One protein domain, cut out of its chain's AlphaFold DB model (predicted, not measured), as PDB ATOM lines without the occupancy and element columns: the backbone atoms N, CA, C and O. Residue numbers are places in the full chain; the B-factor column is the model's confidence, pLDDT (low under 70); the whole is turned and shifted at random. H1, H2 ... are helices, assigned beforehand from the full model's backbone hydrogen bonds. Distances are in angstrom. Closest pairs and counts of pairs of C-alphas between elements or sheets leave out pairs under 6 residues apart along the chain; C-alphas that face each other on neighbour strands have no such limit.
ATOM      1  N   ASP A  53      34.781  13.429   2.857       91.69
ATOM      2  CA  ASP A  53      35.178  12.043   3.048       91.69
ATOM      3  C   ASP A  53      34.926  11.258   1.752       91.69
ATOM      4  O   ASP A  53      33.807  11.219   1.234       91.69
ATOM      5  N   LYS A  54      35.991  10.691   1.179       90.94
ATOM      6  CA  LYS A  54      35.958  10.053  -0.146       90.94
ATOM      7  C   LYS A  54      35.096   8.779  -0.166       90.94
ATOM      8  O   LYS A  54      34.299   8.656  -1.101       90.94
ATOM      9  N   PRO A  55      35.188   7.870   0.828       91.88
ATOM     10  CA  PRO A  55      34.278   6.731   0.937       91.88
ATOM     11  C   PRO A  55      32.807   7.144   1.035       91.88
ATOM     12  O   PRO A  55      31.984   6.619   0.284       91.88
ATOM     13  N   THR A  56      32.485   8.124   1.887       93.56
ATOM     14  CA  THR A  56      31.111   8.632   2.039       93.56
ATOM     15  C   THR A  56      30.592   9.230   0.732       93.56
ATOM     16  O   THR A  56      29.498   8.890   0.293       93.56
ATOM     17  N   LEU A  57      31.401  10.043   0.040       94.44
ATOM     18  CA  LEU A  57      31.048  10.601  -1.270       94.44
ATOM     19  C   LEU A  57      30.702   9.499  -2.284       94.44
ATOM     20  O   LEU A  57      29.706   9.607  -2.996       94.44
ATOM     21  N   LEU A  58      31.522   8.447  -2.369       94.75
ATOM     22  CA  LEU A  58      31.261   7.336  -3.283       94.75
ATOM     23  C   LEU A  58      29.953   6.618  -2.924       94.75
ATOM     24  O   LEU A  58      29.143   6.333  -3.808       94.75
ATOM     25  N   GLN A  59      29.739   6.343  -1.636       95.00
ATOM     26  CA  GLN A  59      28.528   5.689  -1.150       95.00
ATOM     27  C   GLN A  59      27.274   6.501  -1.492       95.00
ATOM     28  O   GLN A  59      26.324   5.941  -2.039       95.00
ATOM     29  N   ASP A  60      27.289   7.810  -1.244       95.06
ATOM     30  CA  ASP A  60      26.170   8.710  -1.529       95.06
ATOM     31  C   ASP A  60      25.817   8.744  -3.020       95.06
ATOM     32  O   ASP A  60      24.643   8.667  -3.392       95.06
ATOM     33  N   VAL A  61      26.831   8.833  -3.888       94.25
ATOM     34  CA  VAL A  61      26.653   8.871  -5.348       94.25
ATOM     35  C   VAL A  61      26.009   7.574  -5.844       94.25
ATOM     36  O   VAL A  61      25.051   7.617  -6.623       94.25
ATOM     37  N   LEU A  62      26.498   6.418  -5.381       92.81
ATOM     38  CA  LEU A  62      25.952   5.110  -5.756       92.81
ATOM     39  C   LEU A  62      24.536   4.902  -5.201       92.81
ATOM     40  O   LEU A  62      23.658   4.426  -5.923       92.81
ATOM     41  N   ALA A  63      24.290   5.303  -3.950       93.25
ATOM     42  CA  ALA A  63      22.978   5.208  -3.317       93.25
ATOM     43  C   ALA A  63      21.936   6.058  -4.057       93.25
ATOM     44  O   ALA A  63      20.843   5.577  -4.368       93.25
ATOM     45  N   MET A  64      22.285   7.298  -4.412       91.38
ATOM     46  CA  MET A  64      21.398   8.160  -5.188       91.38
ATOM     47  C   MET A  64      21.139   7.591  -6.587       91.38
ATOM     48  O   MET A  64      19.998   7.603  -7.053       91.38
ATOM     49  N   ARG A  65      22.171   7.049  -7.249       90.06
ATOM     50  CA  ARG A  65      22.020   6.440  -8.574       90.06
ATOM     51  C   ARG A  65      21.062   5.250  -8.554       90.06
ATOM     52  O   ARG A  65      20.195   5.175  -9.426       90.06
ATOM     53  N   SER A  66      21.186   4.384  -7.548       88.81
ATOM     54  CA  SER A  66      20.296   3.239  -7.338       88.81
ATOM     55  C   SER A  66      18.861   3.685  -7.033       88.81
ATOM     56  O   SER A  66      17.907   3.159  -7.605       88.81
ATOM     57  N   LYS A  67      18.686   4.730  -6.213       87.94
ATOM     58  CA  LYS A  67      17.362   5.300  -5.929       87.94
ATOM     59  C   LYS A  67      16.684   5.847  -7.189       87.94
ATOM     60  O   LYS A  67      15.487   5.632  -7.363       87.94
ATOM     61  N   MET A  68      17.424   6.535  -8.064       84.06
ATOM     62  CA  MET A  68      16.887   7.018  -9.347       84.06
ATOM     63  C   MET A  68      16.442   5.870 -10.253       84.06
ATOM     64  O   MET A  68      15.394   5.966 -10.879       84.06
ATOM     65  N   GLU A  69      17.214   4.787 -10.279       82.19
ATOM     66  CA  GLU A  69      16.908   3.554 -11.010       82.19
ATOM     67  C   GLU A  69      15.553   2.965 -10.595       82.19
ATOM     68  O   GLU A  69      14.727   2.645 -11.443       82.19
ATOM     69  N   GLN A  70      15.289   2.897  -9.289       82.25
ATOM     70  CA  GLN A  70      14.055   2.321  -8.742       82.25
ATOM     71  C   GLN A  70      12.788   3.134  -9.052       82.25
ATOM     72  O   GLN A  70      11.699   2.572  -9.052       82.25
ATOM     73  N   HIS A  71      12.909   4.446  -9.288       77.25
ATOM     74  CA  HIS A  71      11.766   5.357  -9.466       77.25
ATOM     75  C   HIS A  71      11.511   5.736 -10.932       77.25
ATOM     76  O   HIS A  71      10.677   6.598 -11.211       77.25
ATOM     77  N   GLN A  72      12.244   5.153 -11.882       69.31
ATOM     78  CA  GLN A  72      12.103   5.485 -13.294       69.31
ATOM     79  C   GLN A  72      11.135   4.505 -13.976       69.31
ATOM     80  O   GLN A  72      11.517   3.396 -14.328       69.31
ATOM     81  N   ASP A  73       9.891   4.944 -14.220       54.97
ATOM     82  CA  ASP A  73       8.831   4.155 -14.894       54.97
ATOM     83  C   ASP A  73       9.225   3.647 -16.294       54.97
ATOM     84  O   ASP A  73       8.618   2.730 -16.847       54.97
ATOM     85  N   ARG A  74      10.242   4.266 -16.906       56.66
ATOM     86  CA  ARG A  74      10.830   3.844 -18.177       56.66
ATOM     87  C   ARG A  74      12.186   3.224 -17.889       56.66
ATOM     88  O   ARG A  74      13.093   3.962 -17.517       56.66
ATOM     89  N   ASN A  75      12.273   1.909 -18.091       54.84
ATOM     90  CA  ASN A  75      13.459   1.050 -18.015       54.84
ATOM     91  C   ASN A  75      14.773   1.848 -17.862       54.84
ATOM     92  O   ASN A  75      15.268   2.386 -18.863       54.84
ATOM     93  N   PRO A  76      15.311   2.000 -16.638       57.75
ATOM     94  CA  PRO A  76      16.556   2.722 -16.443       57.75
ATOM     95  C   PRO A  76      17.648   2.011 -17.240       57.75
ATOM     96  O   PRO A  76      17.933   0.834 -17.032       57.75
ATOM     97  N   ILE A  77      18.228   2.718 -18.208       64.12
ATOM     98  CA  ILE A  77      19.291   2.154 -19.035       64.12
ATOM     99  C   ILE A  77      20.582   2.215 -18.220       64.12
ATOM    100  O   ILE A  77      21.275   3.238 -18.226       64.12
ATOM    101  N   SER A  78      20.881   1.128 -17.509       74.94
ATOM    102  CA  SER A  78      22.182   0.907 -16.879       74.94
ATOM    103  C   SER A  78      23.297   0.976 -17.922       74.94
ATOM    104  O   SER A  78      23.123   0.576 -19.070       74.94
ATOM    105  N   GLY A  79      24.443   1.541 -17.552       73.06
ATOM    106  CA  GLY A  79      25.521   1.826 -18.500       73.06
ATOM    107  C   GLY A  79      25.147   2.910 -19.513       73.06
ATOM    108  O   GLY A  79      25.693   2.958 -20.611       73.06
ATOM    109  N   GLY A  80      24.176   3.760 -19.179       84.00
ATOM    110  CA  GLY A  80      23.683   4.823 -20.043       84.00
ATOM    111  C   GLY A  80      24.400   6.160 -19.855       84.00
ATOM    112  O   GLY A  80      25.440   6.288 -19.208       84.00
ATOM    113  N   LEU A  81      23.787   7.215 -20.401       86.81
ATOM    114  CA  LEU A  81      24.292   8.587 -20.274       86.81
ATOM    115  C   LEU A  81      24.360   9.047 -18.808       86.81
ATOM    116  O   LEU A  81      25.283   9.767 -18.439       86.81
ATOM    117  N   LEU A  82      23.398   8.622 -17.983       88.69
ATOM    118  CA  LEU A  82      23.342   8.989 -16.569       88.69
ATOM    119  C   LEU A  82      24.518   8.410 -15.780       88.69
ATOM    120  O   LEU A  82      25.115   9.140 -14.998       88.69
ATOM    121  N   ASP A  83      24.906   7.156 -16.022       91.31
ATOM    122  CA  ASP A  83      26.053   6.548 -15.333       91.31
ATOM    123  C   ASP A  83      27.362   7.269 -15.657       91.31
ATOM    124  O   ASP A  83      28.164   7.535 -14.762       91.31
ATOM    125  N   LEU A  84      27.538   7.677 -16.919       92.50
ATOM    126  CA  LEU A  84      28.666   8.515 -17.331       92.50
ATOM    127  C   LEU A  84      28.653   9.880 -16.632       92.50
ATOM    128  O   LEU A  84      29.696  10.355 -16.188       92.50
ATOM    129  N   GLU A  85      27.491  10.532 -16.539       92.69
ATOM    130  CA  GLU A  85      27.375  11.815 -15.842       92.69
ATOM    131  C   GLU A  85      27.679  11.684 -14.346       92.69
ATOM    132  O   GLU A  85      28.427  12.504 -13.814       92.69
ATOM    133  N   PHE A  86      27.152  10.650 -13.687       94.25
ATOM    134  CA  PHE A  86      27.394  10.380 -12.271       94.25
ATOM    135  C   PHE A  86      28.874  10.115 -11.996       94.25
ATOM    136  O   PHE A  86      29.436  10.725 -11.087       94.25
ATOM    137  N   LEU A  87      29.528   9.298 -12.827       95.31
ATOM    138  CA  LEU A  87      30.965   9.043 -12.730       95.31
ATOM    139  C   LEU A  87      31.769  10.345 -12.832       95.31
ATOM    140  O   LEU A  87      32.624  10.626 -11.996       95.31
ATOM    141  N   VAL A  88      31.498  11.162 -13.851       95.00
ATOM    142  CA  VAL A  88      32.243  12.410 -14.077       95.00
ATOM    143  C   VAL A  88      32.020  13.402 -12.934       95.00
ATOM    144  O   VAL A  88      32.967  14.050 -12.491       95.00
ATOM    145  N   GLN A  89      30.790  13.504 -12.427       95.00
ATOM    146  CA  GLN A  89      30.471  14.349 -11.278       95.00
ATOM    147  C   GLN A  89      31.193  13.876 -10.016       95.00
ATOM    148  O   GLN A  89      31.792  14.700  -9.325       95.00
ATOM    149  N   PHE A  90      31.199  12.566  -9.755       95.38
ATOM    150  CA  PHE A  90      31.963  11.969  -8.665       95.38
ATOM    151  C   PHE A  90      33.445  12.320  -8.770       95.38
ATOM    152  O   PHE A  90      33.995  12.864  -7.820       95.38
ATOM    153  N   LEU A  91      34.081  12.093  -9.925       94.81
ATOM    154  CA  LEU A  91      35.513  12.358 -10.106       94.81
ATOM    155  C   LEU A  91      35.867  13.831  -9.863       94.81
ATOM    156  O   LEU A  91      36.910  14.127  -9.282       94.81
ATOM    157  N   ILE A  92      34.996  14.767 -10.254       94.12
ATOM    158  CA  ILE A  92      35.215  16.196  -9.985       94.12
ATOM    159  C   ILE A  92      35.105  16.511  -8.493       94.12
ATOM    160  O   ILE A  92      35.969  17.213  -7.962       94.12
ATOM    161  N   LEU A  93      34.054  16.023  -7.826       93.62
ATOM    162  CA  LEU A  93      33.862  16.244  -6.389       93.62
ATOM    163  C   LEU A  93      34.963  15.563  -5.566       93.62
ATOM    164  O   LEU A  93      35.420  16.135  -4.581       93.62
ATOM    165  N   HIS A  94      35.414  14.387  -6.003       93.19
ATOM    166  CA  HIS A  94      36.487  13.613  -5.387       93.19
ATOM    167  C   HIS A  94      37.844  14.309  -5.518       93.19
ATOM    168  O   HIS A  94      38.604  14.364  -4.553       93.19
ATOM    169  N   LEU A  95      38.160  14.842  -6.704       90.94
ATOM    170  CA  LEU A  95      39.417  15.551  -6.938       90.94
ATOM    171  C   LEU A  95      39.481  16.864  -6.147       90.94
ATOM    172  O   LEU A  95      40.554  17.272  -5.715       90.94
ATOM    173  N   GLY A  96      38.349  17.561  -5.998       87.31
ATOM    174  CA  GLY A  96      38.298  18.811  -5.244       87.31
ATOM    175  C   GLY A  96      39.083  19.967  -5.886       87.31
ATOM    176  O   GLY A  96      39.430  20.923  -5.197       87.31
ATOM    177  N   ALA A  97      39.363  19.921  -7.196       85.44
ATOM    178  CA  ALA A  97      40.208  20.907  -7.878       85.44
ATOM    179  C   ALA A  97      39.454  22.193  -8.280       85.44
ATOM    180  O   ALA A  97      38.630  22.154  -9.207       85.44
ATOM    181  N   PRO A  98      39.794  23.376  -7.717       83.19
ATOM    182  CA  PRO A  98      38.974  24.565  -7.902       83.19
ATOM    183  C   PRO A  98      38.880  25.135  -9.318       83.19
ATOM    184  O   PRO A  98      38.003  25.953  -9.611       83.19
ATOM    185  N   SER A  99      39.790  24.723 -10.196       83.50
ATOM    186  CA  SER A  99      39.814  25.068 -11.616       83.50
ATOM    187  C   SER A  99      38.675  24.417 -12.410       83.50
ATOM    188  O   SER A  99      38.294  24.959 -13.448       83.50
ATOM    189  N   LEU A 100      38.092  23.315 -11.922       84.44
ATOM    190  CA  LEU A 100      37.081  22.539 -12.648       84.44
ATOM    191  C   LEU A 100      35.653  23.098 -12.544       84.44
ATOM    192  O   LEU A 100      34.821  22.776 -13.389       84.44
ATOM    193  N   SER A 101      35.353  23.987 -11.588       82.31
ATOM    194  CA  SER A 101      33.976  24.485 -11.351       82.31
ATOM    195  C   SER A 101      33.381  25.296 -12.493       82.31
ATOM    196  O   SER A 101      32.156  25.436 -12.584       82.31
ATOM    197  N   ARG A 102      34.239  25.853 -13.354       85.56
ATOM    198  CA  ARG A 102      33.812  26.619 -14.527       85.56
ATOM    199  C   ARG A 102      33.209  25.731 -15.614       85.56
ATOM    200  O   ARG A 102      32.452  26.226 -16.442       85.56
ATOM    201  N   TYR A 103      33.540  24.440 -15.627       89.19
ATOM    202  CA  TYR A 103      33.088  23.512 -16.656       89.19
ATOM    203  C   TYR A 103      31.817  22.811 -16.200       89.19
ATOM    204  O   TYR A 103      31.815  22.069 -15.223       89.19
ATOM    205  N   THR A 104      30.732  23.041 -16.933       90.75
ATOM    206  CA  THR A 104      29.405  22.480 -16.627       90.75
ATOM    207  C   THR A 104      28.989  21.372 -17.589       90.75
ATOM    208  O   THR A 104      28.040  20.646 -17.318       90.75
ATOM    209  N   HIS A 105      29.668  21.259 -18.733       92.06
ATOM    210  CA  HIS A 105      29.395  20.251 -19.754       92.06
ATOM    211  C   HIS A 105      30.252  19.004 -19.525       92.06
ATOM    212  O   HIS A 105      31.475  19.116 -19.426       92.06
ATOM    213  N   THR A 106      29.629  17.825 -19.544       92.81
ATOM    214  CA  THR A 106      30.272  16.531 -19.260       92.81
ATOM    215  C   THR A 106      31.493  16.263 -20.141       92.81
ATOM    216  O   THR A 106      32.538  15.874 -19.638       92.81
ATOM    217  N   LEU A 107      31.434  16.548 -21.449       93.81
ATOM    218  CA  LEU A 107      32.599  16.365 -22.332       93.81
ATOM    219  C   LEU A 107      33.775  17.287 -21.977       93.81
ATOM    220  O   LEU A 107      34.929  16.862 -22.037       93.81
ATOM    221  N   SER A 108      33.495  18.537 -21.600       94.06
ATOM    222  CA  SER A 108      34.530  19.474 -21.154       94.06
ATOM    223  C   SER A 108      35.128  19.028 -19.824       94.06
ATOM    224  O   SER A 108      36.337  19.121 -19.636       94.06
ATOM    225  N   GLN A 109      34.297  18.513 -18.923       94.56
ATOM    226  CA  GLN A 109      34.709  17.952 -17.642       94.56
ATOM    227  C   GLN A 109      35.612  16.725 -17.823       94.56
ATOM    228  O   GLN A 109      36.714  16.710 -17.285       94.56
ATOM    229  N   VAL A 110      35.218  15.763 -18.663       95.62
ATOM    230  CA  VAL A 110      36.029  14.589 -19.036       95.62
ATOM    231  C   VAL A 110      37.388  15.008 -19.601       95.62
ATOM    232  O   VAL A 110      38.418  14.465 -19.214       95.62
ATOM    233  N   HIS A 111      37.414  16.013 -20.479       95.56
ATOM    234  CA  HIS A 111      38.669  16.533 -21.019       95.56
ATOM    235  C   HIS A 111      39.581  17.121 -19.936       95.56
ATOM    236  O   HIS A 111      40.782  16.870 -19.948       95.56
ATOM    237  N   HIS A 112      39.029  17.866 -18.980       94.19
ATOM    238  CA  HIS A 112      39.836  18.462 -17.918       94.19
ATOM    239  C   HIS A 112      40.257  17.462 -16.841       94.19
ATOM    240  O   HIS A 112      41.329  17.627 -16.272       94.19
ATOM    241  N   LEU A 113      39.477  16.407 -16.598       94.56
ATOM    242  CA  LEU A 113      39.898  15.281 -15.762       94.56
ATOM    243  C   LEU A 113      41.094  14.546 -16.382       94.56
ATOM    244  O   LEU A 113      42.018  14.171 -15.666       94.56
ATOM    245  N   PHE A 114      41.123  14.408 -17.711       95.81
ATOM    246  CA  PHE A 114      42.290  13.896 -18.432       95.81
ATOM    247  C   PHE A 114      43.508  14.821 -18.295       95.81
ATOM    248  O   PHE A 114      44.584  14.361 -17.931       95.81
ATOM    249  N   LEU A 115      43.343  16.131 -18.515       94.06
ATOM    250  CA  LEU A 115      44.440  17.096 -18.341       94.06
ATOM    251  C   LEU A 115      44.966  17.151 -16.897       94.06
ATOM    252  O   LEU A 115      46.140  17.432 -16.689       94.06
ATOM    253  N   ALA A 116      44.108  16.880 -15.912       91.94
ATOM    254  CA  ALA A 116      44.477  16.788 -14.502       91.94
ATOM    255  C   ALA A 116      45.127  15.442 -14.118       91.94
ATOM    256  O   ALA A 116      45.466  15.256 -12.954       91.94
ATOM    257  N   GLY A 117      45.278  14.501 -15.060       93.12
ATOM    258  CA  GLY A 117      45.884  13.189 -14.820       93.12
ATOM    259  C   GLY A 117      44.987  12.183 -14.092       93.12
ATOM    260  O   GLY A 117      45.458  11.112 -13.729       93.12
ATOM    261  N   VAL A 118      43.700  12.494 -13.889       93.62
ATOM    262  CA  VAL A 118      42.735  11.587 -13.234       93.62
ATOM    263  C   VAL A 118      42.303  10.460 -14.169       93.62
ATOM    264  O   VAL A 118      41.991   9.361 -13.726       93.62
ATOM    265  N   LEU A 119      42.266  10.730 -15.475       95.50
ATOM    266  CA  LEU A 119      41.909   9.745 -16.493       95.50
ATOM    267  C   LEU A 119      43.135   9.374 -17.321       95.50
ATOM    268  O   LEU A 119      43.872  10.252 -17.770       95.50
ATOM    269  N   SER A 120      43.290   8.080 -17.606       96.25
ATOM    270  CA  SER A 120      44.210   7.602 -18.636       96.25
ATOM    271  C   SER A 120      43.739   8.035 -20.030       96.25
ATOM    272  O   SER A 120      42.591   8.456 -20.234       96.25
ATOM    273  N   LYS A 121      44.624   7.927 -21.026       96.81
ATOM    274  CA  LYS A 121      44.283   8.244 -22.421       96.81
ATOM    275  C   LYS A 121      43.190   7.307 -22.942       96.81
ATOM    276  O   LYS A 121      42.310   7.741 -23.688       96.81
ATOM    277  N   GLU A 122      43.236   6.054 -22.511       95.81
ATOM    278  CA  GLU A 122      42.285   4.992 -22.817       95.81
ATOM    279  C   GLU A 122      40.905   5.351 -22.255       95.81
ATOM    280  O   GLU A 122      39.944   5.454 -23.023       95.81
ATOM    281  N   HIS A 123      40.823   5.672 -20.956       95.75
ATOM    282  CA  HIS A 123      39.579   6.094 -20.303       95.75
ATOM    283  C   HIS A 123      39.004   7.362 -20.930       95.75
ATOM    284  O   HIS A 123      37.815   7.422 -21.240       95.75
ATOM    285  N   TYR A 124      39.836   8.373 -21.187       96.62
ATOM    286  CA  TYR A 124      39.395   9.607 -21.835       96.62
ATOM    287  C   TYR A 124      38.796   9.356 -23.226       96.62
ATOM    288  O   TYR A 124      37.706   9.851 -23.537       96.62
ATOM    289  N   SER A 125      39.495   8.587 -24.067       96.44
ATOM    290  CA  SER A 125      39.049   8.263 -25.425       96.44
ATOM    291  C   SER A 125      37.726   7.495 -25.403       96.44
ATOM    292  O   SER A 125      36.782   7.851 -26.119       96.44
ATOM    293  N   PHE A 126      37.633   6.498 -24.519       95.06
ATOM    294  CA  PHE A 126      36.441   5.689 -24.330       95.06
ATOM    295  C   PHE A 126      35.250   6.525 -23.849       95.06
ATOM    296  O   PHE A 126      34.244   6.593 -24.552       95.06
ATOM    297  N   LEU A 127      35.371   7.240 -22.725       94.75
ATOM    298  CA  LEU A 127      34.280   8.038 -22.145       94.75
ATOM    299  C   LEU A 127      33.771   9.105 -23.125       94.75
ATOM    300  O   LEU A 127      32.566   9.327 -23.250       94.75
ATOM    301  N   LYS A 128      34.676   9.738 -23.882       95.38
ATOM    302  CA  LYS A 128      34.318  10.716 -24.916       95.38
ATOM    303  C   LYS A 128      33.517  10.085 -26.055       95.38
ATOM    304  O   LYS A 128      32.515  10.664 -26.486       95.38
ATOM    305  N   LYS A 129      33.958   8.933 -26.570       94.12
ATOM    306  CA  LYS A 129      33.238   8.178 -27.610       94.12
ATOM    307  C   LYS A 129      31.881   7.721 -27.082       94.12
ATOM    308  O   LYS A 129      30.872   7.893 -27.769       94.12
ATOM    309  N   ALA A 130      31.868   7.215 -25.852       92.94
ATOM    310  CA  ALA A 130      30.695   6.678 -25.205       92.94
ATOM    311  C   ALA A 130      29.603   7.737 -25.052       92.94
ATOM    312  O   ALA A 130      28.505   7.593 -25.592       92.94
ATOM    313  N   TYR A 131      29.953   8.866 -24.439       92.62
ATOM    314  CA  TYR A 131      29.048   9.994 -24.259       92.62
ATOM    315  C   TYR A 131      28.456  10.475 -25.591       92.62
ATOM    316  O   TYR A 131      27.243  10.630 -25.706       92.62
ATOM    317  N   LYS A 132      29.287  10.672 -26.627       92.31
ATOM    318  CA  LYS A 132      28.813  11.124 -27.947       92.31
ATOM    319  C   LYS A 132      27.803  10.157 -28.561       92.31
ATOM    320  O   LYS A 132      26.773  10.607 -29.055       92.31
ATOM    321  N   LYS A 133      28.086   8.851 -28.514       90.56
ATOM    322  CA  LYS A 133      27.190   7.823 -29.050       90.56
ATOM    323  C   LYS A 133      25.855   7.832 -28.306       90.56
ATOM    324  O   LYS A 133      24.823   7.951 -28.949       90.56
ATOM    325  N   HIS A 134      25.859   7.797 -26.973       87.00
ATOM    326  CA  HIS A 134      24.616   7.814 -26.190       87.00
ATOM    327  C   HIS A 134      23.805   9.096 -26.399       87.00
ATOM    328  O   HIS A 134      22.585   9.036 -26.522       87.00
ATOM    329  N   HIS A 135      24.467  10.247 -26.516       87.75
ATOM    330  CA  HIS A 135      23.795  11.511 -26.804       87.75
ATOM    331  C   HIS A 135      23.179  11.534 -28.215       87.75
ATOM    332  O   HIS A 135      22.073  12.035 -28.405       87.75
ATOM    333  N   GLN A 136      23.859  10.951 -29.208       87.81
ATOM    334  CA  GLN A 136      23.318  10.777 -30.556       87.81
ATOM    335  C   GLN A 136      22.109   9.835 -30.564       87.81
ATOM    336  O   GLN A 136      21.094  10.170 -31.172       87.81
ATOM    337  N   LEU A 137      22.188   8.695 -29.870       85.56
ATOM    338  CA  LEU A 137      21.078   7.744 -29.745       85.56
ATOM    339  C   LEU A 137      19.869   8.391 -29.055       85.56
ATOM    340  O   LEU A 137      18.740   8.196 -29.490       85.56
ATOM    341  N   LEU A 138      20.100   9.219 -28.032       85.12
ATOM    342  CA  LEU A 138      19.047   9.991 -27.373       85.12
ATOM    343  C   LEU A 138      18.354  10.948 -28.352       85.12
ATOM    344  O   LEU A 138      17.128  10.969 -28.417       85.12
ATOM    345  N   HIS A 139      19.112  11.699 -29.154       87.00
ATOM    346  CA  HIS A 139      18.524  12.567 -30.179       87.00
ATOM    347  C   HIS A 139      17.754  11.782 -31.241       87.00
ATOM    348  O   HIS A 139      16.664  12.191 -31.634       87.00
ATOM    349  N   GLN A 140      18.292  10.647 -31.686       85.62
ATOM    350  CA  GLN A 140      17.613   9.774 -32.640       85.62
ATOM    351  C   GLN A 140      16.303   9.236 -32.065       85.62
ATOM    352  O   GLN A 140      15.299   9.277 -32.763       85.62
ATOM    353  N   ASN A 141      16.281   8.829 -30.795       83.81
ATOM    354  CA  ASN A 141      15.068   8.382 -30.111       83.81
ATOM    355  C   ASN A 141      14.012   9.478 -29.969       83.81
ATOM    356  O   ASN A 141      12.826   9.184 -30.065       83.81
ATOM    357  N   ILE A 142      14.415  10.733 -29.753       84.69
ATOM    358  CA  ILE A 142      13.473  11.863 -29.721       84.69
ATOM    359  C   ILE A 142      12.818  12.053 -31.094       84.69
ATOM    360  O   ILE A 142      11.620  12.310 -31.171       84.69
ATOM    361  N   LEU A 143      13.592  11.923 -32.174       88.00
ATOM    362  CA  LEU A 143      13.098  12.103 -33.543       88.00
ATOM    363  C   LEU A 143      12.332  10.881 -34.072       88.00
ATOM    364  O   LEU A 143      11.421  11.031 -34.880       88.00
ATOM    365  N   ARG A 144      12.735   9.673 -33.667       84.31
ATOM    366  CA  ARG A 144      12.195   8.377 -34.105       84.31
ATOM    367  C   ARG A 144      12.120   7.408 -32.916       84.31
ATOM    368  O   ARG A 144      13.007   6.565 -32.757       84.31
ATOM    369  N   PRO A 145      11.082   7.520 -32.074       79.62
ATOM    370  CA  PRO A 145      10.924   6.649 -30.916       79.62
ATOM    371  C   PRO A 145      10.807   5.173 -31.330       79.62
ATOM    372  O   PRO A 145      10.056   4.852 -32.248       79.62
ATOM    373  N   GLY A 146      11.527   4.276 -30.647       70.31
ATOM    374  CA  GLY A 146      11.350   2.818 -30.772       70.31
ATOM    375  C   GLY A 146      12.190   2.101 -31.838       70.31
ATOM    376  O   GLY A 146      12.035   0.898 -32.002       70.31
ATOM    377  N   VAL A 147      13.085   2.798 -32.547       64.69
ATOM    378  CA  VAL A 147      13.914   2.205 -33.627       64.69
ATOM    379  C   VAL A 147      15.371   1.959 -33.197       64.69
ATOM    380  O   VAL A 147      16.140   1.310 -33.903       64.69
ATOM    381  N   VAL A 148      15.792   2.484 -32.046       62.06
ATOM    382  CA  VAL A 148      17.209   2.529 -31.663       62.06
ATOM    383  C   VAL A 148      17.582   1.364 -30.739       62.06
ATOM    384  O   VAL A 148      17.121   1.297 -29.602       62.06
ATOM    385  N   ASN A 149      18.474   0.483 -31.204       61.38
ATOM    386  CA  ASN A 149      19.088  -0.569 -30.384       61.38
ATOM    387  C   ASN A 149      20.172   0.003 -29.458       61.38
ATOM    388  O   ASN A 149      21.058   0.746 -29.893       61.38
ATOM    389  N   HIS A 150      20.123  -0.376 -28.179       61.50
ATOM    390  CA  HIS A 150      20.917   0.240 -27.112       61.50
ATOM    391  C   HIS A 150      22.097  -0.601 -26.587       61.50
ATOM    392  O   HIS A 150      22.836  -0.112 -25.737       61.50
ATOM    393  N   GLU A 151      22.312  -1.822 -27.076       60.50
ATOM    394  CA  GLU A 151      22.957  -2.860 -26.253       60.50
ATOM    395  C   GLU A 151      24.502  -2.863 -26.256       60.50
ATOM    396  O   GLU A 151      25.111  -3.076 -25.216       60.50
ATOM    397  N   ASN A 152      25.186  -2.519 -27.352       68.69
ATOM    398  CA  ASN A 152      26.609  -2.891 -27.510       68.69
ATOM    399  C   ASN A 152      27.661  -2.119 -26.673       68.69
ATOM    400  O   ASN A 152      28.840  -2.212 -26.993       68.69
ATOM    401  N   MET A 153      27.309  -1.270 -25.703       79.19
ATOM    402  CA  MET A 153      28.326  -0.457 -24.996       79.19
ATOM    403  C   MET A 153      28.045  -0.207 -23.512       79.19
ATOM    404  O   MET A 153      28.864   0.406 -22.833       79.19
ATOM    405  N   GLN A 154      26.897  -0.661 -23.011       84.19
ATOM    406  CA  GLN A 154      26.481  -0.418 -21.630       84.19
ATOM    407  C   GLN A 154      27.373  -1.167 -20.640       84.19
ATOM    408  O   GLN A 154      27.852  -0.575 -19.673       84.19
ATOM    409  N   ASP A 155      27.671  -2.434 -20.929       85.25
ATOM    410  CA  ASP A 155      28.520  -3.270 -20.079       85.25
ATOM    411  C   ASP A 155      29.945  -2.721 -19.973       85.25
ATOM    412  O   ASP A 155      30.519  -2.667 -18.884       85.25
ATOM    413  N   GLU A 156      30.497  -2.228 -21.088       87.50
ATOM    414  CA  GLU A 156      31.811  -1.582 -21.105       87.50
ATOM    415  C   GLU A 156      31.815  -0.301 -20.255       87.50
ATOM    416  O   GLU A 156      32.745  -0.077 -19.481       87.50
ATOM    417  N   ILE A 157      30.757   0.519 -20.338       90.12
ATOM    418  CA  ILE A 157      30.614   1.725 -19.508       90.12
ATOM    419  C   ILE A 157      30.562   1.352 -18.028       90.12
ATOM    420  O   ILE A 157      31.279   1.947 -17.226       90.12
ATOM    421  N   LEU A 158      29.754   0.357 -17.660       89.88
ATOM    422  CA  LEU A 158      29.653  -0.106 -16.278       89.88
ATOM    423  C   LEU A 158      30.986  -0.652 -15.760       89.88
ATOM    424  O   LEU A 158      31.333  -0.400 -14.605       89.88
ATOM    425  N   SER A 159      31.738  -1.365 -16.601       91.38
ATOM    426  CA  SER A 159      33.075  -1.862 -16.267       91.38
ATOM    427  C   SER A 159      34.037  -0.712 -15.953       91.38
ATOM    428  O   SER A 159      34.607  -0.666 -14.862       91.38
ATOM    429  N   VAL A 160      34.124   0.285 -16.842       92.75
ATOM    430  CA  VAL A 160      34.985   1.467 -16.654       92.75
ATOM    431  C   VAL A 160      34.562   2.289 -15.435       92.75
ATOM    432  O   VAL A 160      35.412   2.747 -14.672       92.75
ATOM    433  N   CYS A 161      33.257   2.453 -15.196       92.31
ATOM    434  CA  CYS A 161      32.756   3.113 -13.991       92.31
ATOM    435  C   CYS A 161      33.231   2.392 -12.724       92.31
ATOM    436  O   CYS A 161      33.757   3.034 -11.818       92.31
ATOM    437  N   LYS A 162      33.080   1.062 -12.657       91.94
ATOM    438  CA  LYS A 162      33.526   0.260 -11.506       91.94
ATOM    439  C   LYS A 162      35.029   0.378 -11.280       91.94
ATOM    440  O   LYS A 162      35.451   0.527 -10.136       91.94
ATOM    441  N   GLU A 163      35.821   0.331 -12.346       94.00
ATOM    442  CA  GLU A 163      37.272   0.489 -12.269       94.00
ATOM    443  C   GLU A 163      37.652   1.849 -11.668       94.00
ATOM    444  O   GLU A 163      38.361   1.903 -10.663       94.00
ATOM    445  N   LEU A 164      37.111   2.939 -12.216       93.75
ATOM    446  CA  LEU A 164      37.410   4.300 -11.763       93.75
ATOM    447  C   LEU A 164      36.894   4.586 -10.346       93.75
ATOM    448  O   LEU A 164      37.561   5.284  -9.584       93.75
ATOM    449  N   TYR A 165      35.747   4.026  -9.954       92.88
ATOM    450  CA  TYR A 165      35.272   4.118  -8.571       92.88
ATOM    451  C   TYR A 165      36.192   3.382  -7.595       92.88
ATOM    452  O   TYR A 165      36.419   3.873  -6.493       92.88
ATOM    453  N   ASN A 166      36.736   2.226  -7.981       89.69
ATOM    454  CA  ASN A 166      37.647   1.464  -7.128       89.69
ATOM    455  C   ASN A 166      39.037   2.105  -7.031       89.69
ATOM    456  O   ASN A 166      39.625   2.066  -5.959       89.69
ATOM    457  N   GLN A 167      39.537   2.732  -8.099       86.75
ATOM    458  CA  GLN A 167      40.783   3.514  -8.063       86.75
ATOM    459  C   GLN A 167      40.689   4.740  -7.143       86.75
ATOM    460  O   GLN A 167      41.709   5.258  -6.695       86.75
ATOM    461  N   ALA A 168      39.469   5.212  -6.882       79.31
ATOM    462  CA  ALA A 168      39.183   6.365  -6.040       79.31
ATOM    463  C   ALA A 168      38.802   6.004  -4.588       79.31
ATOM    464  O   ALA A 168      38.473   6.909  -3.821       79.31
ATOM    465  N   LYS A 169      38.804   4.719  -4.212       72.31
ATOM    466  CA  LYS A 169      38.693   4.290  -2.808       72.31
ATOM    467  C   LYS A 169      40.040   4.422  -2.112       72.31
ATOM    468  O   LYS A 169      40.029   4.926  -0.970       72.31
TER     469      LYS A 169
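This is residues 53 to 169 of the 169 residues of a protein of Legionella cherrii (UniProt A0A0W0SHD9). Helix H2 sits in the middle, with H5 side by side with it, H1 packed on one side, and the hairpin of H3 and H4 crossing it on the other. The printed part has 117 residues, 79 of them in five named helices, which follow each other along the chain as H1, H2, H3, H4 and H5; there is no named strand, and the class is all helix. The whole is compact, radius of gyration of the C-alphas 14.5 A, spanning 41 by 28 by 25 A.

H1, residues 54 to 70, touches the hub H2, residues 81 to 95, at a shallow tilt of 17 degrees, opposite ways; the closest C-alphas, Lys 54 and His 94, are 6.4 A apart. H2, H3 (106 to 115), H4 (121 to 143) and H5 (154 to 167) form a bundle, helices grouped together. In every helix each O i to N i+4 pair is within hydrogen-bond range.

H1 begins at C-alpha 54 (35.958, 10.053, -0.146); H5 ends at C-alpha 167 (40.783, 3.514, -8.063). H4 is longest, 33.3 A.

The printed part has no cut and no long link. Residues 72 to 77 and 147 to 152 have pLDDT under 70.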